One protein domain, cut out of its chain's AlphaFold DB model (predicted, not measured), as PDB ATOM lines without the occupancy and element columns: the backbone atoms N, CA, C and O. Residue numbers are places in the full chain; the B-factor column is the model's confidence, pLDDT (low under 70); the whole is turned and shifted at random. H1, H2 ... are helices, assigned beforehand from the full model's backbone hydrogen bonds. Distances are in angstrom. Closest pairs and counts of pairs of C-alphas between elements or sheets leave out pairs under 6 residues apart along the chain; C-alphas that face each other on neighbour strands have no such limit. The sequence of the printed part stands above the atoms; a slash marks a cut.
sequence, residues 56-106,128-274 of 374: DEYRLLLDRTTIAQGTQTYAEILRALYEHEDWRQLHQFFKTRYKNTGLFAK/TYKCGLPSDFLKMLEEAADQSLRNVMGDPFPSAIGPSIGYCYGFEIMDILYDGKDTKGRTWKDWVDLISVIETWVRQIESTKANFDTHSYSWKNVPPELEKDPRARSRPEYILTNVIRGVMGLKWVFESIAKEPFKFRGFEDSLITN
ATOM      1  N   ASP A  56      44.509 -23.068 -57.742       45.06
ATOM      2  CA  ASP A  56      45.411 -24.083 -57.186       45.06
ATOM      3  C   ASP A  56      45.531 -24.019 -55.651       45.06
ATOM      4  O   ASP A  56      45.639 -25.068 -55.016       45.06
ATOM      5  N   GLU A  57      45.386 -22.847 -55.025       47.56
ATOM      6  CA  GLU A  57      45.216 -22.736 -53.565       47.56
ATOM      7  C   GLU A  57      43.868 -23.318 -53.116       47.56
ATOM      8  O   GLU A  57      43.814 -24.096 -52.166       47.56
ATOM      9  N   TYR A  58      42.781 -23.031 -53.836       52.31
ATOM     10  CA  TYR A  58      41.462 -23.608 -53.565       52.31
ATOM     11  C   TYR A  58      41.458 -25.136 -53.762       52.31
ATOM     12  O   TYR A  58      40.881 -25.868 -52.956       52.31
ATOM     13  N   ARG A  59      42.175 -25.654 -54.768       53.81
ATOM     14  CA  ARG A  59      42.413 -27.098 -54.958       53.81
ATOM     15  C   ARG A  59      43.250 -27.702 -53.837       53.81
ATOM     16  O   ARG A  59      42.914 -28.786 -53.372       53.81
ATOM     17  N   LEU A  60      44.295 -27.012 -53.377       55.28
ATOM     18  CA  LEU A  60      45.089 -27.435 -52.222       55.28
ATOM     19  C   LEU A  60      44.209 -27.525 -50.966       55.28
ATOM     20  O   LEU A  60      44.328 -28.487 -50.212       55.28
ATOM     21  N   LEU A  61      43.292 -26.573 -50.772       53.62
ATOM     22  CA  LEU A  61      42.316 -26.605 -49.684       53.62
ATOM     23  C   LEU A  61      41.323 -27.769 -49.836       53.62
ATOM     24  O   LEU A  61      41.109 -28.492 -48.865       53.62
ATOM     25  N   LEU A  62      40.770 -28.023 -51.025       57.12
ATOM     26  CA  LEU A  62      39.886 -29.174 -51.262       57.12
ATOM     27  C   LEU A  62      40.589 -30.528 -51.038       57.12
ATOM     28  O   LEU A  62      40.036 -31.391 -50.363       57.12
ATOM     29  N   ASP A  63      41.804 -30.718 -51.561       55.56
ATOM     30  CA  ASP A  63      42.547 -31.986 -51.466       55.56
ATOM     31  C   ASP A  63      43.222 -32.194 -50.077       55.56
ATOM     32  O   ASP A  63      43.764 -33.274 -49.822       55.56
ATOM     33  N   ARG A  64      43.225 -31.199 -49.166       52.78
ATOM     34  CA  ARG A  64      43.893 -31.279 -47.836       52.78
ATOM     35  C   ARG A  64      43.024 -30.938 -46.615       52.78
ATOM     36  O   ARG A  64      43.484 -31.138 -45.488       52.78
ATOM     37  N   THR A  65      41.800 -30.439 -46.786       61.53
ATOM     38  CA  THR A  65      40.945 -29.944 -45.683       61.53
ATOM     39  C   THR A  65      39.514 -30.472 -45.792       61.53
ATOM     40  O   THR A  65      39.134 -31.042 -46.811       61.53
ATOM     41  N   THR A  66      38.689 -30.269 -44.760       71.62
ATOM     42  CA  THR A  66      37.256 -30.631 -44.802       71.62
ATOM     43  C   THR A  66      36.349 -29.520 -45.348       71.62
ATOM     44  O   THR A  66      35.130 -29.548 -45.163       71.62
ATOM     45  N   ILE A  67      36.916 -28.533 -46.052       69.94
ATOM     46  CA  ILE A  67      36.158 -27.396 -46.591       69.94
ATOM     47  C   ILE A  67      35.135 -27.808 -47.662       69.94
ATOM     48  O   ILE A  67      34.115 -27.141 -47.828       69.94
ATOM     49  N   ALA A  68      35.358 -28.938 -48.343       70.19
ATOM     50  CA  ALA A  68      34.413 -29.515 -49.298       70.19
ATOM     51  C   ALA A  68      33.103 -29.955 -48.617       70.19
ATOM     52  O   ALA A  68      32.018 -29.654 -49.107       70.19
ATOM     53  N   GLN A  69      33.199 -30.617 -47.459       78.31
ATOM     54  CA  GLN A  69      32.040 -30.997 -46.650       78.31
ATOM     55  C   GLN A  69      31.374 -29.750 -46.056       78.31
ATOM     56  O   GLN A  69      30.162 -29.589 -46.191       78.31
ATOM     57  N   GLY A  70      32.172 -28.811 -45.525       79.50
ATOM     58  CA  GLY A  70      31.659 -27.541 -44.999       79.50
ATOM     59  C   GLY A  70      30.849 -26.765 -46.042       79.50
ATOM     60  O   GLY A  70      29.766 -26.272 -45.741       79.50
ATOM     61  N   THR A  71      31.325 -26.747 -47.292       79.69
ATOM     62  CA  THR A  71      30.624 -26.181 -48.456       79.69
ATOM     63  C   THR A  71      29.293 -26.885 -48.740       79.69
ATOM     64  O   THR A  71      28.290 -26.234 -49.026       79.69
ATOM     65  N   GLN A  72      29.245 -28.216 -48.655       80.19
ATOM     66  CA  GLN A  72      28.014 -28.976 -48.894       80.19
ATOM     67  C   GLN A  72      26.967 -28.696 -47.808       80.19
ATOM     68  O   GLN A  72      25.842 -28.318 -48.135       80.19
ATOM     69  N   THR A  73      27.340 -28.764 -46.526       85.50
ATOM     70  CA  THR A  73      26.411 -28.471 -45.422       85.50
ATOM     71  C   THR A  73      25.982 -26.997 -45.413       85.50
ATOM     72  O   THR A  73      24.809 -26.702 -45.181       85.50
ATOM     73  N   TYR A  74      26.863 -26.047 -45.753       88.94
ATOM     74  CA  TYR A  74      26.456 -24.651 -45.952       88.94
ATOM     75  C   TYR A  74      25.497 -24.470 -47.134       88.94
ATOM     76  O   TYR A  74      24.556 -23.683 -47.026       88.94
ATOM     77  N   ALA A  75      25.681 -25.190 -48.243       84.94
ATOM     78  CA  ALA A  75      24.752 -25.140 -49.369       84.94
ATOM     79  C   ALA A  75      23.358 -25.677 -49.003       84.94
ATOM     80  O   ALA A  75      22.359 -25.125 -49.459       84.94
ATOM     81  N   GLU A  76      23.273 -26.705 -48.157       86.69
ATOM     82  CA  GLU A  76      22.005 -27.230 -47.630       86.69
ATOM     83  C   GLU A  76      21.314 -26.232 -46.689       86.69
ATOM     84  O   GLU A  76      20.118 -25.977 -46.840       86.69
ATOM     85  N   ILE A  77      22.065 -25.595 -45.779       90.56
ATOM     86  CA  ILE A  77      21.572 -24.504 -44.915       90.56
ATOM     87  C   ILE A  77      21.018 -23.354 -45.763       90.56
ATOM     88  O   ILE A  77      19.923 -22.850 -45.501       90.56
ATOM     89  N   LEU A  78      21.762 -22.939 -46.792       90.31
ATOM     90  CA  LEU A  78      21.350 -21.870 -47.696       90.31
ATOM     91  C   LEU A  78      20.132 -22.267 -48.530       90.31
ATOM     92  O   LEU A  78      19.225 -21.450 -48.659       90.31
ATOM     93  N   ARG A  79      20.055 -23.511 -49.022       87.69
ATOM     94  CA  ARG A  79      18.902 -24.014 -49.780       87.69
ATOM     95  C   ARG A  79      17.641 -24.065 -48.920       87.69
ATOM     96  O   ARG A  79      16.610 -23.550 -49.342       87.69
ATOM     97  N   ALA A  80      17.736 -24.564 -47.686       88.94
ATOM     98  CA  ALA A  80      16.622 -24.585 -46.734       88.94
ATOM     99  C   ALA A  80      16.069 -23.178 -46.428       88.94
ATOM    100  O   ALA A  80      14.865 -23.013 -46.245       88.94
ATOM    101  N   LEU A  81      16.926 -22.150 -46.418       90.38
ATOM    102  CA  LEU A  81      16.493 -20.750 -46.350       90.38
ATOM    103  C   LEU A  81      15.904 -20.281 -47.694       90.38
ATOM    104  O   LEU A  81      14.824 -19.693 -47.727       90.38
ATOM    105  N   TYR A  82      16.602 -20.531 -48.806       87.88
ATOM    106  CA  TYR A  82      16.258 -20.061 -50.151       87.88
ATOM    107  C   TYR A  82      14.883 -20.552 -50.615       87.88
ATOM    108  O   TYR A  82      14.101 -19.777 -51.184       87.88
ATOM    109  N   GLU A  83      14.595 -21.830 -50.384       86.69
ATOM    110  CA  GLU A  83      13.395 -22.519 -50.846       86.69
ATOM    111  C   GLU A  83      12.164 -22.196 -49.994       86.69
ATOM    112  O   GLU A  83      11.069 -22.164 -50.556       86.69
ATOM    113  N   HIS A  84      12.347 -21.852 -48.710       87.38
ATOM    114  CA  HIS A  84      11.276 -21.599 -47.740       87.38
ATOM    115  C   HIS A  84      10.150 -20.699 -48.282       87.38
ATOM    116  O   HIS A  84      10.396 -19.585 -48.755       87.38
ATOM    117  N   GLU A  85       8.906 -21.175 -48.155       79.00
ATOM    118  CA  GLU A  85       7.716 -20.612 -48.810       79.00
ATOM    119  C   GLU A  85       7.464 -19.140 -48.452       79.00
ATOM    120  O   GLU A  85       7.286 -18.311 -49.344       79.00
ATOM    121  N   ASP A  86       7.506 -18.789 -47.160       81.00
ATOM    122  CA  ASP A  86       7.380 -17.400 -46.702       81.00
ATOM    123  C   ASP A  86       8.655 -16.896 -45.999       81.00
ATOM    124  O   ASP A  86       8.894 -17.103 -44.807       81.00
ATOM    125  N   TRP A  87       9.476 -16.159 -46.746       80.69
ATOM    126  CA  TRP A  87      10.654 -15.451 -46.231       80.69
ATOM    127  C   TRP A  87      10.308 -14.424 -45.135       80.69
ATOM    128  O   TRP A  87      11.099 -14.172 -44.219       80.69
ATOM    129  N   ARG A  88       9.106 -13.834 -45.189       78.19
ATOM    130  CA  ARG A  88       8.607 -12.920 -44.157       78.19
ATOM    131  C   ARG A  88       8.207 -13.687 -42.907       78.19
ATOM    132  O   ARG A  88       8.438 -13.152 -41.830       78.19
ATOM    133  N   GLN A  89       7.713 -14.922 -43.009       81.06
ATOM    134  CA  GLN A  89       7.475 -15.797 -41.857       81.06
ATOM    135  C   GLN A  89       8.784 -16.139 -41.139       81.06
ATOM    136  O   GLN A  89       8.824 -15.998 -39.918       81.06
ATOM    137  N   LEU A  90       9.866 -16.489 -41.852       82.56
ATOM    138  CA  LEU A  90      11.198 -16.671 -41.245       82.56
ATOM    139  C   LEU A  90      11.628 -15.407 -40.491       82.56
ATOM    140  O   LEU A  90      11.844 -15.424 -39.275       82.56
ATOM    141  N   HIS A  91      11.696 -14.280 -41.201       79.94
ATOM    142  CA  HIS A  91      12.124 -13.011 -40.625       79.94
ATOM    143  C   HIS A  91      11.207 -12.575 -39.466       79.94
ATOM    144  O   HIS A  91      11.707 -12.118 -38.444       79.94
ATOM    145  N   GLN A  92       9.888 -12.777 -39.548       77.12
ATOM    146  CA  GLN A  92       8.929 -12.469 -38.484       77.12
ATOM    147  C   GLN A  92       9.022 -13.440 -37.301       77.12
ATOM    148  O   GLN A  92       8.850 -12.989 -36.170       77.12
ATOM    149  N   PHE A  93       9.316 -14.723 -37.510       78.06
ATOM    150  CA  PHE A  93       9.505 -15.707 -36.440       78.06
ATOM    151  C   PHE A  93      10.690 -15.305 -35.561       78.06
ATOM    152  O   PHE A  93      10.516 -15.065 -34.360       78.06
ATOM    153  N   PHE A  94      11.865 -15.111 -36.169       76.69
ATOM    154  CA  PHE A  94      13.053 -14.668 -35.442       76.69
ATOM    155  C   PHE A  94      12.850 -13.247 -34.874       76.69
ATOM    156  O   PHE A  94      13.057 -13.011 -33.682       76.69
ATOM    157  N   LYS A  95      12.342 -12.295 -35.669       70.56
ATOM    158  CA  LYS A  95      12.208 -10.888 -35.245       70.56
ATOM    159  C   LYS A  95      11.119 -10.658 -34.207       70.56
ATOM    160  O   LYS A  95      11.278  -9.768 -33.387       70.56
ATOM    161  N   THR A  96      10.020 -11.410 -34.204       67.94
ATOM    162  CA  THR A  96       8.954 -11.239 -33.196       67.94
ATOM    163  C   THR A  96       9.342 -11.894 -31.882       67.94
ATOM    164  O   THR A  96       9.130 -11.298 -30.828       67.94
ATOM    165  N   ARG A  97       9.961 -13.080 -31.929       60.47
ATOM    166  CA  ARG A  97      10.355 -13.808 -30.719       60.47
ATOM    167  C   ARG A  97      11.556 -13.172 -30.010       60.47
ATOM    168  O   ARG A  97      11.612 -13.226 -28.785       60.47
ATOM    169  N   TYR A  98      12.449 -12.508 -30.752       58.34
ATOM    170  CA  TYR A  98      13.696 -11.930 -30.224       58.34
ATOM    171  C   TYR A  98      13.809 -10.401 -30.390       58.34
ATOM    172  O   TYR A  98      14.878  -9.832 -30.184       58.34
ATOM    173  N   LYS A  99      12.690  -9.711 -30.679       46.84
ATOM    174  CA  LYS A  99      12.584  -8.237 -30.819       46.84
ATOM    175  C   LYS A  99      13.091  -7.446 -29.607       46.84
ATOM    176  O   LYS A  99      13.410  -6.267 -29.726       46.84
ATOM    177  N   ASN A 100      13.126  -8.085 -28.439       43.59
ATOM    178  CA  ASN A 100      13.484  -7.471 -27.170       43.59
ATOM    179  C   ASN A 100      14.975  -7.653 -26.845       43.59
ATOM    180  O   ASN A 100      15.343  -8.449 -25.984       43.59
ATOM    181  N   THR A 101      15.812  -6.770 -27.396       44.34
ATOM    182  CA  THR A 101      17.135  -6.436 -26.820       44.34
ATOM    183  C   THR A 101      17.043  -5.989 -25.348       44.34
ATOM    184  O   THR A 101      18.025  -6.031 -24.608       44.34
ATOM    185  N   GLY A 102      15.835  -5.655 -24.874       38.94
ATOM    186  CA  GLY A 102      15.482  -5.474 -23.464       38.94
ATOM    187  C   GLY A 102      15.778  -6.662 -22.532       38.94
ATOM    188  O   GLY A 102      15.799  -6.449 -21.322       38.94
ATOM    189  N   LEU A 103      16.053  -7.869 -23.052       40.75
ATOM    190  CA  LEU A 103      16.599  -8.991 -22.265       40.75
ATOM    191  C   LEU A 103      18.053  -8.767 -21.801       40.75
ATOM    192  O   LEU A 103      18.494  -9.425 -20.864       40.75
ATOM    193  N   PHE A 104      18.773  -7.831 -22.429       43.47
ATOM    194  CA  PHE A 104      20.158  -7.477 -22.100       43.47
ATOM    195  C   PHE A 104      20.284  -6.040 -21.576       43.47
ATOM    196  O   PHE A 104      21.078  -5.788 -20.674       43.47
ATOM    197  N   ALA A 105      19.432  -5.111 -22.033       37.44
ATOM    198  CA  ALA A 105      19.381  -3.738 -21.502       37.44
ATOM    199  C   ALA A 105      18.909  -3.652 -20.033       37.44
ATOM    200  O   ALA A 105      19.060  -2.618 -19.382       37.44
ATOM    201  N   LYS A 106      18.331  -4.733 -19.496       35.81
ATOM    202  CA  LYS A 106      18.144  -4.947 -18.058       35.81
ATOM    203  C   LYS A 106      18.652  -6.347 -17.745       35.81
ATOM    204  O   LYS A 106      18.009  -7.317 -18.136       35.81
ATOM    205  N   THR A 128      12.971 -25.781 -35.023       62.56
ATOM    206  CA  THR A 128      13.013 -25.102 -36.313       62.56
ATOM    207  C   THR A 128      11.894 -25.536 -37.258       62.56
ATOM    208  O   THR A 128      11.495 -24.737 -38.104       62.56
ATOM    209  N   TYR A 129      11.240 -26.684 -37.013       61.03
ATOM    210  CA  TYR A 129      10.000 -27.051 -37.716       61.03
ATOM    211  C   TYR A 129       8.900 -25.983 -37.579       61.03
ATOM    212  O   TYR A 129       8.049 -25.856 -38.455       61.03
ATOM    213  N   LYS A 130       8.901 -25.178 -36.501       67.56
ATOM    214  CA  LYS A 130       7.904 -24.105 -36.282       67.56
ATOM    215  C   LYS A 130       8.082 -22.896 -37.203       67.56
ATOM    216  O   LYS A 130       7.221 -22.018 -37.211       67.56
ATOM    217  N   CYS A 131       9.177 -22.853 -37.951       70.12
ATOM    218  CA  CYS A 131       9.452 -21.894 -39.011       70.12
ATOM    219  C   CYS A 131       9.984 -22.600 -40.270       70.12
ATOM    220  O   CYS A 131      10.875 -22.077 -40.921       70.12
ATOM    221  N   GLY A 132       9.484 -23.808 -40.567       76.50
ATOM    222  CA  GLY A 132       9.760 -24.524 -41.821       76.50
ATOM    223  C   GLY A 132      11.214 -24.961 -42.052       76.50
ATOM    224  O   GLY A 132      11.524 -25.443 -43.135       76.50
ATOM    225  N   LEU A 133      12.106 -24.811 -41.067       83.81
ATOM    226  CA  LEU A 133      13.522 -25.166 -41.188       83.81
ATOM    227  C   LEU A 133      13.812 -26.579 -40.640       83.81
ATOM    228  O   LEU A 133      13.119 -27.026 -39.719       83.81
ATOM    229  N   PRO A 134      14.865 -27.265 -41.140       85.56
ATOM    230  CA  PRO A 134      15.289 -28.580 -40.650       85.56
ATOM    231  C   PRO A 134      15.468 -28.614 -39.130       85.56
ATOM    232  O   PRO A 134      16.014 -27.677 -38.542       85.56
ATOM    233  N   SER A 135      15.022 -29.689 -38.473       82.31
ATOM    234  CA  SER A 135      15.078 -29.857 -37.006       82.31
ATOM    235  C   SER A 135      16.494 -29.771 -36.421       82.31
ATOM    236  O   SER A 135      16.671 -29.460 -35.246       82.31
ATOM    237  N   ASP A 136      17.491 -30.028 -37.256       85.69
ATOM    238  CA  ASP A 136      18.921 -30.084 -36.996       85.69
ATOM    239  C   ASP A 136      19.694 -28.867 -37.540       85.69
ATOM    240  O   ASP A 136      20.911 -28.824 -37.420       85.69
ATOM    241  N   PHE A 137      19.023 -27.825 -38.047       88.25
ATOM    242  CA  PHE A 137      19.639 -26.607 -38.615       88.25
ATOM    243  C   PHE A 137      20.753 -25.975 -37.746       88.25
ATOM    244  O   PHE A 137      21.749 -25.478 -38.267       88.25
ATOM    245  N   LEU A 138      20.627 -26.013 -36.412       86.88
ATOM    246  CA  LEU A 138      21.681 -25.540 -35.496       86.88
ATOM    247  C   LEU A 138      22.915 -26.458 -35.477       86.88
ATOM    248  O   LEU A 138      24.032 -25.965 -35.372       86.88
ATOM    249  N   LYS A 139      22.715 -27.773 -35.603       88.19
ATOM    250  CA  LYS A 139      23.781 -28.772 -35.730       88.19
ATOM    251  C   LYS A 139      24.446 -28.679 -37.108       88.19
ATOM    252  O   LYS A 139      25.667 -28.699 -37.170       88.19
ATOM    253  N   MET A 140      23.677 -28.449 -38.178       88.88
ATOM    254  CA  MET A 140      24.224 -28.154 -39.510       88.88
ATOM    255  C   MET A 140      25.145 -26.922 -39.477       88.88
ATOM    256  O   MET A 140      26.246 -26.966 -40.014       88.88
ATOM    257  N   LEU A 141      24.735 -25.832 -38.806       88.31
ATOM    258  CA  LEU A 141      25.582 -24.643 -38.604       88.31
ATOM    259  C   LEU A 141      26.855 -24.942 -37.797       88.31
ATOM    260  O   LEU A 141      27.890 -24.327 -38.047       88.31
ATOM    261  N   GLU A 142      26.786 -25.861 -36.831       87.25
ATOM    262  CA  GLU A 142      27.942 -26.304 -36.049       87.25
ATOM    263  C   GLU A 142      28.927 -27.114 -36.899       87.25
ATOM    264  O   GLU A 142      30.120 -26.819 -36.913       87.25
ATOM    265  N   GLU A 143      28.412 -28.097 -37.641       87.50
ATOM    266  CA  GLU A 143      29.186 -29.012 -38.478       87.50
ATOM    267  C   GLU A 143      29.797 -28.295 -39.682       87.50
ATOM    268  O   GLU A 143      30.990 -28.454 -39.924       87.50
ATOM    269  N   ALA A 144      29.046 -27.431 -40.373       85.69
ATOM    270  CA  ALA A 144      29.568 -26.623 -41.474       85.69
ATOM    271  C   ALA A 144      30.716 -25.708 -41.014       85.69
ATOM    272  O   ALA A 144      31.743 -25.605 -41.690       85.69
ATOM    273  N   ALA A 145      30.582 -25.080 -39.841       84.56
ATOM    274  CA  ALA A 145      31.632 -24.244 -39.268       84.56
ATOM    275  C   ALA A 145      32.860 -25.061 -38.847       84.56
ATOM    276  O   ALA A 145      33.984 -24.674 -39.151       84.56
ATOM    277  N   ASP A 146      32.662 -26.194 -38.171       83.44
ATOM    278  CA  ASP A 146      33.747 -27.060 -37.707       83.44
ATOM    279  C   ASP A 146      34.527 -27.687 -38.876       83.44
ATOM    280  O   ASP A 146      35.756 -27.658 -38.899       83.44
ATOM    281  N   GLN A 147      33.820 -28.171 -39.901       80.62
ATOM    282  CA  GLN A 147      34.409 -28.694 -41.137       80.62
ATOM    283  C   GLN A 147      35.168 -27.615 -41.921       80.62
ATOM    284  O   GLN A 147      36.226 -27.908 -42.478       80.62
ATOM    285  N   SER A 148      34.674 -26.371 -41.921       75.38
ATOM    286  CA  SER A 148      35.372 -25.233 -42.536       75.38
ATOM    287  C   SER A 148      36.597 -24.790 -41.726       75.38
ATOM    288  O   SER A 148      37.575 -24.343 -42.306       75.38
ATOM    289  N   LEU A 149      36.590 -24.919 -40.396       71.62
ATOM    290  CA  LEU A 149      37.705 -24.509 -39.525       71.62
ATOM    291  C   LEU A 149      38.855 -25.533 -39.456       71.62
ATOM    292  O   LEU A 149      39.968 -25.182 -39.060       71.62
ATOM    293  N   ARG A 150      38.616 -26.799 -39.813       70.25
ATOM    294  CA  ARG A 150      39.613 -27.883 -39.734       70.25
ATOM    295  C   ARG A 150      40.645 -27.816 -40.865       70.25
ATOM    296  O   ARG A 150      40.318 -27.979 -42.036       70.25
ATOM    297  N   ASN A 151      41.916 -27.697 -40.478       57.44
ATOM    298  CA  ASN A 151      43.115 -27.777 -41.331       57.44
ATOM    299  C   ASN A 151      43.257 -26.687 -42.418       57.44
ATOM    300  O   ASN A 151      44.153 -26.789 -43.253       57.44
ATOM    301  N   VAL A 152      42.410 -25.654 -42.423       57.59
ATOM    302  CA  VAL A 152      42.416 -24.606 -43.459       57.59
ATOM    303  C   VAL A 152      43.591 -23.632 -43.318       57.59
ATOM    304  O   VAL A 152      43.978 -23.242 -42.217       57.59
ATOM    305  N   MET A 153      44.127 -23.219 -44.470       48.03
ATOM    306  CA  MET A 153      45.018 -22.068 -44.635       48.03
ATOM    307  C   MET A 153      44.237 -20.931 -45.319       48.03
ATOM    308  O   MET A 153      43.461 -21.189 -46.235       48.03
ATOM    309  N   GLY A 154      44.425 -19.684 -44.880       56.19
ATOM    310  CA  GLY A 154      43.583 -18.552 -45.302       56.19
ATOM    311  C   GLY A 154      42.281 -18.432 -44.494       56.19
ATOM    312  O   GLY A 154      42.149 -19.037 -43.429       56.19
ATOM    313  N   ASP A 155      41.325 -17.625 -44.970       63.06
ATOM    314  CA  ASP A 155      40.033 -17.425 -44.291       63.06
ATOM    315  C   ASP A 155      39.026 -18.538 -44.672       63.06
ATOM    316  O   ASP A 155      38.644 -18.652 -45.847       63.06
ATOM    317  N   PRO A 156      38.581 -19.378 -43.716       68.75
ATOM    318  CA  PRO A 156      37.731 -20.533 -44.000       68.75
ATOM    319  C   PRO A 156      36.303 -20.178 -44.423       68.75
ATOM    320  O   PRO A 156      35.698 -20.912 -45.203       68.75
ATOM    321  N   PHE A 157      35.739 -19.073 -43.928       73.00
ATOM    322  CA  PHE A 157      34.324 -18.764 -44.148       73.00
ATOM    323  C   PHE A 157      33.990 -18.295 -45.574       73.00
ATOM    324  O   PHE A 157      33.089 -18.898 -46.159       73.00
ATOM    325  N   PRO A 158      34.679 -17.319 -46.204       70.69
ATOM    326  CA  PRO A 158      34.488 -17.040 -47.631       70.69
ATOM    327  C   PRO A 158      34.767 -18.266 -48.498       70.69
ATOM    328  O   PRO A 158      33.999 -18.550 -49.417       70.69
ATOM    329  N   SER A 159      35.828 -19.004 -48.169       68.06
ATOM    330  CA  SER A 159      36.303 -20.152 -48.940       68.06
ATOM    331  C   SER A 159      35.308 -21.321 -48.949       68.06
ATOM    332  O   SER A 159      35.222 -22.019 -49.951       68.06
ATOM    333  N   ALA A 160      34.503 -21.508 -47.895       74.25
ATOM    334  CA  ALA A 160      33.392 -22.466 -47.895       74.25
ATOM    335  C   ALA A 160      32.079 -21.861 -48.436       74.25
ATOM    336  O   ALA A 160      31.376 -22.459 -49.253       74.25
ATOM    337  N   ILE A 161      31.712 -20.658 -47.984       79.81
ATOM    338  CA  ILE A 161      30.366 -20.098 -48.186       79.81
ATOM    339  C   ILE A 161      30.184 -19.508 -49.591       79.81
ATOM    340  O   ILE A 161      29.097 -19.627 -50.151       79.81
ATOM    341  N   GLY A 162      31.218 -18.920 -50.200       76.38
ATOM    342  CA  GLY A 162      31.153 -18.420 -51.582       76.38
ATOM    343  C   GLY A 162      30.744 -19.514 -52.584       76.38
ATOM    344  O   GLY A 162      29.734 -19.357 -53.276       76.38
ATOM    345  N   PRO A 163      31.435 -20.670 -52.602       72.62
ATOM    346  CA  PRO A 163      31.011 -21.850 -53.358       72.62
ATOM    347  C   PRO A 163      29.623 -22.377 -52.950       72.62
ATOM    348  O   PRO A 163      28.843 -22.789 -53.809       72.62
ATOM    349  N   SER A 164      29.278 -22.321 -51.657       78.62
ATOM    350  CA  SER A 164      27.967 -22.763 -51.138       78.62
ATOM    351  C   SER A 164      26.796 -21.954 -51.694       78.62
ATOM    352  O   SER A 164      25.733 -22.508 -51.971       78.62
ATOM    353  N   ILE A 165      26.984 -20.646 -51.882       78.19
ATOM    354  CA  ILE A 165      25.999 -19.758 -52.510       78.19
ATOM    355  C   ILE A 165      25.761 -20.196 -53.964       78.19
ATOM    356  O   ILE A 165      24.609 -20.322 -54.377       78.19
ATOM    357  N   GLY A 166      26.824 -20.541 -54.701       72.12
ATOM    358  CA  GLY A 166      26.710 -21.165 -56.023       72.12
ATOM    359  C   GLY A 166      25.901 -22.468 -55.991       72.12
ATOM    360  O   GLY A 166      24.935 -22.610 -56.734       72.12
ATOM    361  N   TYR A 167      26.233 -23.401 -55.093       71.88
ATOM    362  CA  TYR A 167      25.494 -24.664 -54.930       71.88
ATOM    363  C   TYR A 167      24.016 -24.487 -54.533       71.88
ATOM    364  O   TYR A 167      23.182 -25.335 -54.862       71.88
ATOM    365  N   CYS A 168      23.686 -23.423 -53.802       77.31
ATOM    366  CA  CYS A 168      22.323 -23.107 -53.384       77.31
ATOM    367  C   CYS A 168      21.483 -22.539 -54.538       77.31
ATOM    368  O   CYS A 168      20.381 -23.021 -54.778       77.31
ATOM    369  N   TYR A 169      21.990 -21.515 -55.228       71.94
ATOM    370  CA  TYR A 169      21.240 -20.756 -56.236       71.94
ATOM    371  C   TYR A 169      21.361 -21.333 -57.655       71.94
ATOM    372  O   TYR A 169      20.562 -20.994 -58.529       71.94
ATOM    373  N   GLY A 170      22.399 -22.129 -57.926       70.19
ATOM    374  CA  GLY A 170      22.768 -22.548 -59.273       70.19
ATOM    375  C   GLY A 170      23.003 -21.339 -60.179       70.19
ATOM    376  O   GLY A 170      24.042 -20.690 -60.113       70.19
ATOM    377  N   PHE A 171      22.014 -21.039 -61.021       67.31
ATOM    378  CA  PHE A 171      22.077 -20.002 -62.054       67.31
ATOM    379  C   PHE A 171      21.238 -18.786 -61.710       67.31
ATOM    380  O   PHE A 171      21.549 -17.699 -62.178       67.31
ATOM    381  N   GLU A 172      20.257 -18.926 -60.817       75.12
ATOM    382  CA  GLU A 172      19.466 -17.816 -60.269       75.12
ATOM    383  C   GLU A 172      20.349 -16.822 -59.482       75.12
ATOM    384  O   GLU A 172      19.931 -15.708 -59.164       75.12
ATOM    385  N   ILE A 173      21.609 -17.203 -59.232       75.62
ATOM    386  CA  ILE A 173      22.687 -16.340 -58.754       75.62
ATOM    387  C   ILE A 173      22.961 -15.160 -59.704       75.62
ATOM    388  O   ILE A 173      23.296 -14.070 -59.247       75.62
ATOM    389  N   MET A 174      22.777 -15.352 -61.015       72.69
ATOM    390  CA  MET A 174      22.957 -14.323 -62.044       72.69
ATOM    391  C   MET A 174      22.039 -13.128 -61.801       72.69
ATOM    392  O   MET A 174      22.502 -11.990 -61.730       72.69
ATOM    393  N   ASP A 175      20.750 -13.395 -61.599       81.19
ATOM    394  CA  ASP A 175      19.737 -12.367 -61.397       81.19
ATOM    395  C   ASP A 175      20.065 -11.530 -60.140       81.19
ATOM    396  O   ASP A 175      20.049 -10.299 -60.187       81.19
ATOM    397  N   ILE A 176      20.483 -12.160 -59.032       80.56
ATOM    398  CA  ILE A 176      20.828 -11.427 -57.800       80.56
ATOM    399  C   ILE A 176      22.185 -10.697 -57.865       80.56
ATOM    400  O   ILE A 176      22.342  -9.650 -57.236       80.56
ATOM    401  N   LEU A 177      23.150 -11.175 -58.656       75.88
ATOM    402  CA  LEU A 177      24.442 -10.505 -58.868       75.88
ATOM    403  C   LEU A 177      24.373  -9.327 -59.845       75.88
ATOM    404  O   LEU A 177      25.028  -8.310 -59.615       75.88
ATOM    405  N   TYR A 178      23.620  -9.469 -60.940       76.62
ATOM    406  CA  TYR A 178      23.648  -8.540 -62.074       76.62
ATOM    407  C   TYR A 178      22.368  -7.702 -62.217       76.62
ATOM    408  O   TYR A 178      22.472  -6.507 -62.489       76.62
ATOM    409  N   ASP A 179      21.187  -8.284 -61.984       77.56
ATOM    410  CA  ASP A 179      19.901  -7.562 -61.911       77.56
ATOM    411  C   ASP A 179      19.585  -7.103 -60.458       77.56
ATOM    412  O   ASP A 179      18.591  -6.412 -60.212       77.56
ATOM    413  N   GLY A 180      20.445  -7.452 -59.488       80.44
ATOM    414  CA  GLY A 180      20.428  -6.999 -58.089       80.44
ATOM    415  C   GLY A 180      19.409  -7.688 -57.168       80.44
ATOM    416  O   GLY A 180      19.309  -7.331 -55.990       80.44
ATOM    417  N   LYS A 181      18.641  -8.652 -57.685       87.81
ATOM    418  CA  LYS A 181      17.595  -9.401 -56.967       87.81
ATOM    419  C   LYS A 181      17.402 -10.800 -57.558       87.81
ATOM    420  O   LYS A 181      17.498 -10.961 -58.768       87.81
ATOM    421  N   ASP A 182      17.092 -11.792 -56.731       85.56
ATOM    422  CA  ASP A 182      16.796 -13.145 -57.219       85.56
ATOM    423  C   ASP A 182      15.412 -13.254 -57.890       85.56
ATOM    424  O   ASP A 182      14.628 -12.300 -57.941       85.56
ATOM    425  N   THR A 183      15.097 -14.450 -58.386       82.75
ATOM    426  CA  THR A 183      13.816 -14.814 -59.019       82.75
ATOM    427  C   THR A 183      12.598 -14.597 -58.117       82.75
ATOM    428  O   THR A 183      11.511 -14.290 -58.609       82.75
ATOM    429  N   LYS A 184      12.777 -14.685 -56.790       86.56
ATOM    430  CA  LYS A 184      11.760 -14.392 -55.767       86.56
ATOM    431  C   LYS A 184      11.733 -12.906 -55.368       86.56
ATOM    432  O   LYS A 184      10.953 -12.513 -54.500       86.56
ATOM    433  N   GLY A 185      12.556 -12.069 -56.003       87.81
ATOM    434  CA  GLY A 185      12.640 -10.624 -55.800       87.81
ATOM    435  C   GLY A 185      13.465 -10.181 -54.587       87.81
ATOM    436  O   GLY A 185      13.397  -9.004 -54.235       87.81
ATOM    437  N   ARG A 186      14.227 -11.078 -53.945       89.19
ATOM    438  CA  ARG A 186      15.062 -10.771 -52.769       89.19
ATOM    439  C   ARG A 186      16.411 -10.203 -53.199       89.19
ATOM    440  O   ARG A 186      17.082 -10.773 -54.055       89.19
ATOM    441  N   THR A 187      16.839  -9.119 -52.568       90.50
ATOM    442  CA  THR A 187      18.159  -8.502 -52.769       90.50
ATOM    443  C   THR A 187      19.193  -9.067 -51.791       90.50
ATOM    444  O   THR A 187      18.836  -9.654 -50.766       90.50
ATOM    445  N   TRP A 188      20.485  -8.807 -52.017       87.94
ATOM    446  CA  TRP A 188      21.533  -9.107 -51.025       87.94
ATOM    447  C   TRP A 188      21.266  -8.476 -49.650       87.94
ATOM    448  O   TRP A 188      21.621  -9.057 -48.624       87.94
ATOM    449  N   LYS A 189      20.575  -7.327 -49.605       90.75
ATOM    450  CA  LYS A 189      20.161  -6.700 -48.348       90.75
ATOM    451  C   LYS A 189      19.113  -7.528 -47.598       90.75
ATOM    452  O   LYS A 189      19.224  -7.643 -46.381       90.75
ATOM    453  N   ASP A 190      18.142  -8.129 -48.283       90.88
ATOM    454  CA  ASP A 190      17.123  -8.979 -47.643       90.88
ATOM    455  C   ASP A 190      17.740 -10.239 -47.010       90.88
ATOM    456  O   ASP A 190      17.247 -10.739 -45.995       90.88
ATOM    457  N   TRP A 191      18.850 -10.719 -47.579       90.56
ATOM    458  CA  TRP A 191      19.656 -11.804 -47.020       90.56
ATOM    459  C   TRP A 191      20.491 -11.362 -45.814       90.56
ATOM    460  O   TRP A 191      20.428 -12.017 -44.775       90.56
ATOM    461  N   VAL A 192      21.200 -10.228 -45.890       91.12
ATOM    462  CA  VAL A 192      21.901  -9.641 -44.727       91.12
ATOM    463  C   VAL A 192      20.937  -9.391 -43.567       91.12
ATOM    464  O   VAL A 192      21.247  -9.728 -42.421       91.12
ATOM    465  N   ASP A 193      19.755  -8.843 -43.855       90.12
ATOM    466  CA  ASP A 193      18.733  -8.565 -42.850       90.12
ATOM    467  C   ASP A 193      18.216  -9.870 -42.215       90.12
ATOM    468  O   ASP A 193      18.160  -9.938 -40.986       90.12
ATOM    469  N   LEU A 194      17.913 -10.933 -42.987       90.38
ATOM    470  CA  LEU A 194      17.506 -12.227 -42.412       90.38
ATOM    471  C   LEU A 194      18.619 -12.861 -41.565       90.38
ATOM    472  O   LEU A 194      18.382 -13.193 -40.399       90.38
ATOM    473  N   ILE A 195      19.822 -13.021 -42.128       91.50
ATOM    474  CA  ILE A 195      20.946 -13.688 -41.454       91.50
ATOM    475  C   ILE A 195      21.320 -12.942 -40.163       91.50
ATOM    476  O   ILE A 195      21.640 -13.584 -39.165       91.50
ATOM    477  N   SER A 196      21.171 -11.615 -40.107       88.94
ATOM    478  CA  SER A 196      21.370 -10.829 -38.878       88.94
ATOM    479  C   SER A 196      20.382 -11.179 -37.752       88.94
ATOM    480  O   SER A 196      20.759 -11.177 -36.575       88.94
ATOM    481  N   VAL A 197      19.121 -11.508 -38.069       86.31
ATOM    482  CA  VAL A 197      18.164 -11.960 -37.038       86.31
ATOM    483  C   VAL A 197      18.414 -13.421 -36.645       86.31
ATOM    484  O   VAL A 197      18.251 -13.763 -35.473       86.31
ATOM    485  N   ILE A 198      18.878 -14.262 -37.577       87.56
ATOM    486  CA  ILE A 198      19.316 -15.637 -37.277       87.56
ATOM    487  C   ILE A 198      20.556 -15.615 -36.367       87.56
ATOM    488  O   ILE A 198      20.562 -16.309 -35.356       87.56
ATOM    489  N   GLU A 199      21.554 -14.762 -36.629       87.88
ATOM    490  CA  GLU A 199      22.727 -14.565 -35.757       87.88
ATOM    491  C   GLU A 199      22.300 -14.165 -34.336       87.88
ATOM    492  O   GLU A 199      22.745 -14.749 -33.346       87.88
ATOM    493  N   THR A 200      21.373 -13.207 -34.237       82.94
ATOM    494  CA  THR A 200      20.812 -12.741 -32.960       82.94
ATOM    495  C   THR A 200      20.124 -13.877 -32.193       82.94
ATOM    496  O   THR A 200      20.278 -13.981 -30.976       82.94
ATOM    497  N   TRP A 201      19.384 -14.742 -32.890       84.44
ATOM    498  CA  TRP A 201      18.718 -15.911 -32.313       84.44
ATOM    499  C   TRP A 201      19.708 -16.997 -31.860       84.44
ATOM    500  O   TRP A 201      19.622 -17.451 -30.716       84.44
ATOM    501  N   VAL A 202      20.671 -17.365 -32.710       83.75
ATOM    502  CA  VAL A 202      21.727 -18.344 -32.399       83.75
ATOM    503  C   VAL A 202      22.500 -17.904 -31.160       83.75
ATOM    504  O   VAL A 202      22.594 -18.666 -30.200       83.75
ATOM    505  N   ARG A 203      22.965 -16.645 -31.109       80.38
ATOM    506  CA  ARG A 203      23.640 -16.098 -29.920       80.38
ATOM    507  C   ARG A 203      22.797 -16.243 -28.657       80.38
ATOM    508  O   ARG A 203      23.351 -16.573 -27.615       80.38
ATOM    509  N   GLN A 204      21.483 -16.022 -28.717       75.81
ATOM    510  CA  GLN A 204      20.604 -16.151 -27.547       75.81
ATOM    511  C   GLN A 204      20.424 -17.605 -27.084       75.81
ATOM    512  O   GLN A 204      20.425 -17.843 -25.876       75.81
ATOM    513  N   ILE A 205      20.328 -18.579 -27.998       77.44
ATOM    514  CA  ILE A 205      20.337 -20.011 -27.643       77.44
ATOM    515  C   ILE A 205      21.667 -20.400 -26.999       77.44
ATOM    516  O   ILE A 205      21.683 -20.940 -25.895       77.44
ATOM    517  N   GLU A 206      22.781 -20.085 -27.649       77.06
ATOM    518  CA  GLU A 206      24.117 -20.489 -27.202       77.06
ATOM    519  C   GLU A 206      24.496 -19.812 -25.875       77.06
ATOM    520  O   GLU A 206      25.045 -20.455 -24.982       77.06
ATOM    521  N   SER A 207      24.086 -18.553 -25.679       72.44
ATOM    522  CA  SER A 207      24.205 -17.859 -24.387       72.44
ATOM    523  C   SER A 207      23.312 -18.452 -23.311       72.44
ATOM    524  O   SER A 207      23.664 -18.413 -22.137       72.44
ATOM    525  N   THR A 208      22.157 -19.001 -23.686       71.50
ATOM    526  CA  THR A 208      21.295 -19.703 -22.738       71.50
ATOM    527  C   THR A 208      21.973 -20.995 -22.291       71.50
ATOM    528  O   THR A 208      22.129 -21.177 -21.088       71.50
ATOM    529  N   LYS A 209      22.453 -21.836 -23.224       70.88
ATOM    530  CA  LYS A 209      23.215 -23.057 -22.900       70.88
ATOM    531  C   LYS A 209      24.382 -22.735 -21.956       70.88
ATOM    532  O   LYS A 209      24.418 -23.246 -20.845       70.88
ATOM    533  N   ALA A 210      25.238 -21.779 -22.322       67.12
ATOM    534  CA  ALA A 210      26.427 -21.417 -21.546       67.12
ATOM    535  C   ALA A 210      26.170 -20.812 -20.154       67.12
ATOM    536  O   ALA A 210      27.102 -20.683 -19.368       67.12
ATOM    537  N   ASN A 211      24.930 -20.421 -19.835       63.75
ATOM    538  CA  ASN A 211      24.547 -19.935 -18.504       63.75
ATOM    539  C   ASN A 211      23.828 -20.995 -17.644       63.75
ATOM    540  O   ASN A 211      23.445 -20.690 -16.510       63.75
ATOM    541  N   PHE A 212      23.615 -22.205 -18.170       63.91
ATOM    542  CA  PHE A 212      22.939 -23.315 -17.482       63.91
ATOM    543  C   PHE A 212      23.674 -24.662 -17.582       63.91
ATOM    544  O   PHE A 212      23.348 -25.574 -16.825       63.91
ATOM    545  N   ASP A 213      24.647 -24.787 -18.482       56.16
ATOM    546  CA  ASP A 213      25.460 -25.979 -18.719       56.16
ATOM    547  C   ASP A 213      26.878 -25.806 -18.134       56.16
ATOM    548  O   ASP A 213      27.408 -24.698 -18.079       56.16
ATOM    549  N   THR A 214      27.501 -26.900 -17.691       46.66
ATOM    550  CA  THR A 214      28.842 -26.918 -17.077       46.66
ATOM    551  C   THR A 214      29.988 -27.048 -18.086       46.66
ATOM    552  O   THR A 214      31.149 -27.127 -17.687       46.66
ATOM    553  N   HIS A 215      29.694 -27.097 -19.388       43.38
ATOM    554  CA  HIS A 215      30.707 -27.186 -20.438       43.38
ATOM    555  C   HIS A 215      31.587 -25.924 -20.535       43.38
ATOM    556  O   HIS A 215      31.130 -24.792 -20.389       43.38
ATOM    557  N   SER A 216      32.878 -26.118 -20.818       45.19
ATOM    558  CA  SER A 216      33.861 -25.040 -20.952       45.19
ATOM    559  C   SER A 216      33.801 -24.388 -22.339       45.19
ATOM    560  O   SER A 216      34.369 -24.901 -23.305       45.19
ATOM    561  N   TYR A 217      33.137 -23.239 -22.442       49.59
ATOM    562  CA  TYR A 217      33.078 -22.449 -23.675       49.59
ATOM    563  C   TYR A 217      34.406 -21.727 -23.944       49.59
ATOM    564  O   TYR A 217      35.061 -21.243 -23.023       49.59
ATOM    565  N   SER A 218      34.798 -21.604 -25.217       48.31
ATOM    566  CA  SER A 218      35.976 -20.815 -25.593       48.31
ATOM    567  C   SER A 218      35.661 -19.318 -25.519       48.31
ATOM    568  O   SER A 218      35.124 -18.740 -26.471       48.31
ATOM    569  N   TRP A 219      35.986 -18.695 -24.392       54.59
ATOM    570  CA  TRP A 219      35.876 -17.253 -24.204       54.59
ATOM    571  C   TRP A 219      36.898 -16.522 -25.090       54.59
ATOM    572  O   TRP A 219      38.083 -16.854 -25.085       54.59
ATOM    573  N   LYS A 220      36.460 -15.503 -25.837       47.38
ATOM    574  CA  LYS A 220      37.358 -14.515 -26.458       47.38
ATOM    575  C   LYS A 220      36.949 -13.113 -26.017       47.38
ATOM    576  O   LYS A 220      35.764 -12.818 -25.898       47.38
ATOM    577  N   ASN A 221      37.947 -12.257 -25.813       49.12
ATOM    578  CA  ASN A 221      37.795 -10.830 -25.506       49.12
ATOM    579  C   ASN A 221      36.980 -10.522 -24.227       49.12
ATOM    580  O   ASN A 221      36.370  -9.457 -24.126       49.12
ATOM    581  N   VAL A 222      36.980 -11.430 -23.244       53.75
ATOM    582  CA  VAL A 222      36.436 -11.165 -21.902       53.75
ATOM    583  C   VAL A 222      37.351 -10.167 -21.172       53.75
ATOM    584  O   VAL A 222      38.560 -10.388 -21.124       53.75
ATOM    585  N   PRO A 223      36.816  -9.079 -20.584       52.41
ATOM    586  CA  PRO A 223      37.582  -8.204 -19.702       52.41
ATOM    587  C   PRO A 223      38.143  -8.976 -18.486       52.41
ATOM    588  O   PRO A 223      37.358  -9.668 -17.831       52.41
ATOM    589  N   PRO A 224      39.426  -8.804 -18.094       52.22
ATOM    590  CA  PRO A 224      40.060  -9.532 -16.971       52.22
ATOM    591  C   PRO A 224      39.423  -9.341 -15.580       52.22
ATOM    592  O   PRO A 224      39.867  -9.926 -14.589       52.22
ATOM    593  N   GLU A 225      38.416  -8.475 -15.483       51.69
ATOM    594  CA  GLU A 225      37.577  -8.244 -14.306       51.69
ATOM    595  C   GLU A 225      36.415  -9.249 -14.221       51.69
ATOM    596  O   GLU A 225      36.080  -9.704 -13.131       51.69
ATOM    597  N   LEU A 226      35.828  -9.637 -15.362       50.12
ATOM    598  CA  LEU A 226      34.704 -10.582 -15.435       50.12
ATOM    599  C   LEU A 226      35.155 -12.046 -15.355       50.12
ATOM    600  O   LEU A 226      34.402 -12.889 -14.884       50.12
ATOM    601  N   GLU A 227      36.396 -12.336 -15.746       49.09
ATOM    602  CA  GLU A 227      37.020 -13.664 -15.639       49.09
ATOM    603  C   GLU A 227      37.198 -14.139 -14.176       49.09
ATOM    604  O   GLU A 227      37.442 -15.315 -13.920       49.09
ATOM    605  N   LYS A 228      37.056 -13.228 -13.200       44.94
ATOM    606  CA  LYS A 228      37.319 -13.470 -11.769       44.94
ATOM    607  C   LYS A 228      36.069 -13.654 -10.905       44.94
ATOM    608  O   LYS A 228      36.212 -13.997  -9.733       44.94
ATOM    609  N   ASP A 229      34.868 -13.433 -11.439       52.84
ATOM    610  CA  ASP A 229      33.618 -13.661 -10.705       52.84
ATOM    611  C   ASP A 229      32.966 -14.989 -11.141       52.84
ATOM    612  O   ASP A 229      32.326 -15.035 -12.192       52.84
ATOM    613  N   PRO A 230      33.030 -16.065 -10.329       49.69
ATOM    614  CA  PRO A 230      32.383 -17.345 -10.638       49.69
ATOM    615  C   PRO A 230      30.842 -17.293 -10.579       49.69
ATOM    616  O   PRO A 230      30.183 -18.328 -10.680       49.69
ATOM    617  N   ARG A 231      30.242 -16.110 -10.381       52.78
ATOM    618  CA  ARG A 231      28.799 -15.846 -10.491       52.78
ATOM    619  C   ARG A 231      28.453 -14.904 -11.649       52.78
ATOM    620  O   ARG A 231      27.261 -14.672 -11.881       52.78
ATOM    621  N   ALA A 232      29.441 -14.384 -12.380       56.59
ATOM    622  CA  ALA A 232      29.198 -13.558 -13.552       56.59
ATOM    623  C   ALA A 232      28.548 -14.406 -14.649       56.59
ATOM    624  O   ALA A 232      29.111 -15.380 -15.139       56.59
ATOM    625  N   ARG A 233      27.336 -14.016 -15.048       58.38
ATOM    626  CA  ARG A 233      26.646 -14.642 -16.175       58.38
ATOM    627  C   ARG A 233      27.310 -14.240 -17.484       58.38
ATOM    628  O   ARG A 233      27.371 -13.049 -17.802       58.38
ATOM    629  N   SER A 234      27.763 -15.231 -18.244       55.84
ATOM    630  CA  SER A 234      28.425 -15.030 -19.528       55.84
ATOM    631  C   SER A 234      27.511 -14.290 -20.495       55.84
ATOM    632  O   SER A 234      26.384 -14.715 -20.766       55.84
ATOM    633  N   ARG A 235      27.990 -13.154 -21.004       58.97
ATOM    634  CA  ARG A 235      27.216 -12.309 -21.914       58.97
ATOM    635  C   ARG A 235      27.333 -12.789 -23.374       58.97
ATOM    636  O   ARG A 235      28.386 -13.325 -23.731       58.97
ATOM    637  N   PRO A 236      26.320 -12.563 -24.235       61.22
ATOM    638  CA  PRO A 236      26.328 -13.047 -25.622       61.22
ATOM    639  C   PRO A 236      27.468 -12.528 -26.503       61.22
ATOM    640  O   PRO A 236      27.815 -13.170 -27.495       61.22
ATOM    641  N   GLU A 237      28.045 -11.373 -26.165       61.22
ATOM    642  CA  GLU A 237      29.200 -10.802 -26.858       61.22
ATOM    643  C   GLU A 237      30.506 -11.598 -26.662       61.22
ATOM    644  O   GLU A 237      31.395 -11.500 -27.505       61.22
ATOM    645  N   TYR A 238      30.617 -12.420 -25.609       64.19
ATOM    646  CA  TYR A 238      31.847 -13.151 -25.256       64.19
ATOM    647  C   TYR A 238      31.819 -14.650 -25.590       64.19
ATOM    648  O   TYR A 238      32.814 -15.354 -25.394       64.19
ATOM    649  N   ILE A 239      30.685 -15.155 -26.079       68.62
ATOM    650  CA  ILE A 239      30.476 -16.574 -26.387       68.62
ATOM    651  C   ILE A 239      30.701 -16.789 -27.883       68.62
ATOM    652  O   ILE A 239      30.127 -16.090 -28.718       68.62
ATOM    653  N   LEU A 240      31.551 -17.762 -28.221       73.25
ATOM    654  CA  LEU A 240      31.992 -18.015 -29.594       73.25
ATOM    655  C   LEU A 240      32.107 -19.522 -29.885       73.25
ATOM    656  O   LEU A 240      33.198 -20.032 -30.165       73.25
ATOM    657  N   THR A 241      30.976 -20.230 -29.811       81.75
ATOM    658  CA  THR A 241      30.838 -21.630 -30.258       81.75
ATOM    659  C   THR A 241      30.942 -21.750 -31.777       81.75
ATOM    660  O   THR A 241      30.826 -20.751 -32.493       81.75
ATOM    661  N   ASN A 242      31.126 -22.969 -32.291       82.94
ATOM    662  CA  ASN A 242      31.129 -23.209 -33.736       82.94
ATOM    663  C   ASN A 242      29.794 -22.805 -34.388       82.94
ATOM    664  O   ASN A 242      29.831 -22.177 -35.439       82.94
ATOM    665  N   VAL A 243      28.644 -22.997 -33.724       85.75
ATOM    666  CA  VAL A 243      27.336 -22.496 -34.202       85.75
ATOM    667  C   VAL A 243      27.346 -20.975 -34.420       85.75
ATOM    668  O   VAL A 243      26.908 -20.488 -35.464       85.75
ATOM    669  N   ILE A 244      27.882 -20.207 -33.457       82.62
ATOM    670  CA  ILE A 244      27.998 -18.741 -33.564       82.62
ATOM    671  C   ILE A 244      28.965 -18.360 -34.688       82.62
ATOM    672  O   ILE A 244      28.637 -17.494 -35.496       82.62
ATOM    673  N   ARG A 245      30.134 -19.011 -34.775       82.50
ATOM    674  CA  ARG A 245      31.100 -18.779 -35.866       82.50
ATOM    675  C   ARG A 245      30.460 -19.050 -37.228       82.50
ATOM    676  O   ARG A 245      30.622 -18.245 -38.137       82.50
ATOM    677  N   GLY A 246      29.667 -20.115 -37.334       86.12
ATOM    678  CA  GLY A 246      29.007 -20.532 -38.563       86.12
ATOM    679  C   GLY A 246      28.050 -19.484 -39.125       86.12
ATOM    680  O   GLY A 246      28.120 -19.155 -40.311       86.12
ATOM    681  N   VAL A 247      27.201 -18.910 -38.264       89.75
ATOM    682  CA  VAL A 247      26.267 -17.841 -38.651       89.75
ATOM    683  C   VAL A 247      26.942 -16.466 -38.774       89.75
ATOM    684  O   VAL A 247      26.532 -15.666 -39.615       89.75
ATOM    685  N   MET A 248      28.013 -16.194 -38.017       86.44
ATOM    686  CA  MET A 248      28.859 -15.010 -38.233       86.44
ATOM    687  C   MET A 248      29.536 -15.041 -39.608       86.44
ATOM    688  O   MET A 248      29.539 -14.020 -40.291       86.44
ATOM    689  N   GLY A 249      30.063 -16.196 -40.025       84.62
ATOM    690  CA  GLY A 249      30.661 -16.397 -41.346       84.62
ATOM    691  C   GLY A 249      29.661 -16.118 -42.466       84.62
ATOM    692  O   GLY A 249      29.944 -15.310 -43.349       84.62
ATOM    693  N   LEU A 250      28.449 -16.686 -42.369       88.94
ATOM    694  CA  LEU A 250      27.344 -16.375 -43.288       88.94
ATOM    695  C   LEU A 250      27.082 -14.868 -43.338       88.94
ATOM    696  O   LEU A 250      27.105 -14.274 -44.413       88.94
ATOM    697  N   LYS A 251      26.886 -14.226 -42.182       89.94
ATOM    698  CA  LYS A 251      26.603 -12.789 -42.118       89.94
ATOM    699  C   LYS A 251      27.699 -11.956 -42.777       89.94
ATOM    700  O   LYS A 251      27.383 -11.073 -43.566       89.94
ATOM    701  N   TRP A 252      28.965 -12.236 -42.476       86.69
ATOM    702  CA  TRP A 252      30.103 -11.488 -43.004       86.69
ATOM    703  C   TRP A 252      30.248 -11.650 -44.525       86.69
ATOM    704  O   TRP A 252      30.471 -10.653 -45.215       86.69
ATOM    705  N   VAL A 253      30.043 -12.858 -45.070       83.56
ATOM    706  CA  VAL A 253      30.049 -13.080 -46.527       83.56
ATOM    707  C   VAL A 253      28.897 -12.325 -47.190       83.56
ATOM    708  O   VAL A 253      29.137 -11.539 -48.103       83.56
ATOM    709  N   PHE A 254      27.663 -12.467 -46.694       87.94
ATOM    710  CA  PHE A 254      26.505 -11.762 -47.255       87.94
ATOM    711  C   PHE A 254      26.614 -10.235 -47.123       87.94
ATOM    712  O   PHE A 254      26.264  -9.521 -48.059       87.94
ATOM    713  N   GLU A 255      27.151  -9.711 -46.017       87.69
ATOM    714  CA  GLU A 255      27.449  -8.280 -45.871       87.69
ATOM    715  C   GLU A 255      28.498  -7.801 -46.875       87.69
ATOM    716  O   GLU A 255      28.418  -6.672 -47.358       87.69
ATOM    717  N   SER A 256      29.495  -8.634 -47.169       82.31
ATOM    718  CA  SER A 256      30.576  -8.296 -48.093       82.31
ATOM    719  C   SER A 256      30.091  -8.328 -49.544       82.31
ATOM    720  O   SER A 256      30.407  -7.409 -50.293       82.31
ATOM    721  N   ILE A 257      29.237  -9.291 -49.915       79.25
ATOM    722  CA  ILE A 257      28.532  -9.311 -51.209       79.25
ATOM    723  C   ILE A 257      27.576  -8.110 -51.317       79.25
ATOM    724  O   ILE A 257      27.536  -7.446 -52.345       79.25
ATOM    725  N   ALA A 258      26.837  -7.762 -50.258       84.56
ATOM    726  CA  ALA A 258      25.914  -6.622 -50.282       84.56
ATOM    727  C   ALA A 258      26.617  -5.257 -50.439       84.56
ATOM    728  O   ALA A 258      26.009  -4.320 -50.955       84.56
ATOM    729  N   LYS A 259      27.878  -5.136 -49.998       83.12
ATOM    730  CA  LYS A 259      28.729  -3.946 -50.198       83.12
ATOM    731  C   LYS A 259      29.402  -3.964 -51.573       83.12
ATOM    732  O   LYS A 259      29.464  -2.941 -52.247       83.12
ATOM    733  N   GLU A 260      29.900  -5.127 -51.982       78.69
ATOM    734  CA  GLU A 260      30.698  -5.338 -53.186       78.69
ATOM    735  C   GLU A 260      30.292  -6.675 -53.851       78.69
ATOM    736  O   GLU A 260      30.958  -7.693 -53.643       78.69
ATOM    737  N   PRO A 261      29.233  -6.718 -54.689       68.31
ATOM    738  CA  PRO A 261      28.709  -7.982 -55.236       68.31
ATOM    739  C   PRO A 261      29.727  -8.797 -56.041       68.31
ATOM    740  O   PRO A 261      29.622 -10.013 -56.162       68.31
ATOM    741  N   PHE A 262      30.752  -8.121 -56.564       64.38
ATOM    742  CA  PHE A 262      31.827  -8.709 -57.355       64.38
ATOM    743  C   PHE A 262      33.102  -9.043 -56.564       64.38
ATOM    744  O   PHE A 262      34.051  -9.541 -57.164       64.38
ATOM    745  N   LYS A 263      33.134  -8.824 -55.239       61.03
ATOM    746  CA  LYS A 263      34.295  -9.128 -54.375       61.03
ATOM    747  C   LYS A 263      34.691 -10.607 -54.404       61.03
ATOM    748  O   LYS A 263      35.857 -10.935 -54.230       61.03
ATOM    749  N   PHE A 264      33.714 -11.479 -54.656       55.88
ATOM    750  CA  PHE A 264      33.864 -12.934 -54.675       55.88
ATOM    751  C   PHE A 264      33.790 -13.543 -56.087       55.88
ATOM    752  O   PHE A 264      33.556 -14.745 -56.199       55.88
ATOM    753  N   ARG A 265      33.967 -12.749 -57.161       49.91
ATOM    754  CA  ARG A 265      34.104 -13.285 -58.536       49.91
ATOM    755  C   ARG A 265      35.097 -14.449 -58.528       49.91
ATOM    756  O   ARG A 265      36.201 -14.298 -58.014       49.91
ATOM    757  N   GLY A 266      34.677 -15.594 -59.055       50.97
ATOM    758  CA  GLY A 266      35.305 -16.887 -58.784       50.97
ATOM    759  C   GLY A 266      34.387 -17.880 -58.056       50.97
ATOM    760  O   GLY A 266      34.728 -19.059 -57.967       50.97
ATOM    761  N   PHE A 267      33.181 -17.490 -57.617       57.16
ATOM    762  CA  PHE A 267      32.124 -18.476 -57.326       57.16
ATOM    763  C   PHE A 267      31.695 -19.214 -58.607       57.16
ATOM    764  O   PHE A 267      31.368 -20.395 -58.537       57.16
ATOM    765  N   GLU A 268      31.778 -18.582 -59.785       52.06
ATOM    766  CA  GLU A 268      31.609 -19.242 -61.087       52.06
ATOM    767  C   GLU A 268      32.706 -20.284 -61.312       52.06
ATOM    768  O   GLU A 268      32.432 -21.398 -61.753       52.06
ATOM    769  N   ASP A 269      33.944 -19.947 -60.946       52.88
ATOM    770  CA  ASP A 269      35.090 -20.850 -61.052       52.88
ATOM    771  C   ASP A 269      35.019 -21.978 -60.007       52.88
ATOM    772  O   ASP A 269      35.420 -23.117 -60.253       52.88
ATOM    773  N   SER A 270      34.405 -21.707 -58.857       52.31
ATOM    774  CA  SER A 270      34.081 -22.710 -57.843       52.31
ATOM    775  C   SER A 270      32.964 -23.644 -58.318       52.31
ATOM    776  O   SER A 270      33.067 -24.854 -58.135       52.31
ATOM    777  N   LEU A 271      31.930 -23.133 -58.992       53.03
ATOM    778  CA  LEU A 271      30.913 -23.954 -59.654       53.03
ATOM    779  C   LEU A 271      31.555 -24.846 -60.727       53.03
ATOM    780  O   LEU A 271      31.391 -26.063 -60.685       53.03
ATOM    781  N   ILE A 272      32.358 -24.267 -61.623       51.47
ATOM    782  CA  ILE A 272      33.117 -24.993 -62.653       51.47
ATOM    783  C   ILE A 272      34.059 -26.037 -62.032       51.47
ATOM    784  O   ILE A 272      34.208 -27.119 -62.581       51.47
ATOM    785  N   THR A 273      34.702 -25.762 -60.897       51.56
ATOM    786  CA  THR A 273      35.646 -26.717 -60.285       51.56
ATOM    787  C   THR A 273      34.932 -27.865 -59.566       51.56
ATOM    788  O   THR A 273      35.436 -28.984 -59.583       51.56
ATOM    789  N   ASN A 274      33.765 -27.618 -58.956       49.97
ATOM    790  CA  ASN A 274      33.088 -28.602 -58.101       49.97
ATOM    791  C   ASN A 274      31.925 -29.365 -58.781       49.97
ATOM    792  O   ASN A 274      31.621 -30.482 -58.370       49.97
TER     793      ASN A 274
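Overview. This is residues 56 to 106 and 128 to 274 of the 374 residues of an uncharacterized protein of Trichomonascus ciferrii (UniProt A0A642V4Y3). A compact body of mostly crossed helices is built round a helical hairpin, H9 and H10: H6 and H7 pack crosswise on H10, and H2 packs on both H6 and H7. H3 packs on H9 and H11 on H7, while a long loop, residues 211 to 241, reaches away from the body at one end of its longest axis. The printed part has 198 residues, with eleven named helices, H1 to H11 in chain order, and no named strand: its class is all helix. The radius of gyration of the C-alphas is 17.7 A, and the spans are 53 by 39 by 30 A.

Arrangement. H9, residues 188 to 210, forms a helical hairpin with H10, residues 242 to 259: they touch at a shallow tilt of 18 degrees, opposite ways, and their closest C-alphas, Trp 188 and Ala 258, are 5.1 A apart. Residues 194 to 201 of H9 alone touch H3, residues 87 to 97, with C-alphas His 91 and Leu 194 closest at 5.7 A. Residues 242 to 247 of H10 alone touch H6, residues 137 to 149, about perpendicular at 80 degrees, with C-alphas Glu 142 and Val 243 closest at 4.3 A. The hub is H7, residues 156 to 169, which touches H6, H10, H2, residues 67 to 83, and H11, residues 267 to 274. H7 and H2 run the same way at a steep tilt of 44 degrees, with C-alphas Ala 75 and Ser 164 closest at 4.4 A. H2 and H6 touch at a shallow tilt of 31 degrees, opposite ways, with C-alphas Gly 70 and Ala 144 closest at 4.2 A. H1, residues 56 to 64, is close to but not clearly touching H2, and H8, residues 173 to 178, stands likewise to H7. H5, residues 128 to 131, only just touches H3, with 3 pairs of C-alphas within 8 A; H4, residues 102 to 105, touches no helix. Every O i to N i+4 pair is within hydrogen-bond range in H1, H2, H3, H6, H8, H9, H10 and H11, and 9 of 10 are in H7; H4 and H5 are too short for such a pair.

Along the chain. H1 begins at C-alpha 56, (45.411, -24.083, -57.186). H9 measures 32.3 A, H10 25.5 A, H2 23.7 A and H7 20.5 A. H11 ends at C-alpha 274, (33.088, -28.602, -58.101).

Size, cuts and confidence. The C-alphas of Asp 179 and Pro 230 are farthest apart, 53.7 A. Residues 107 to 127 are not printed; C-alphas 106 and 128 are 27.7 A apart across this cut. The link from H9 to H10 is long. Mean pLDDT of the printed part is 71.3; residues 96 to 106, 210 to 239 and 261 to 274 are among those under 70.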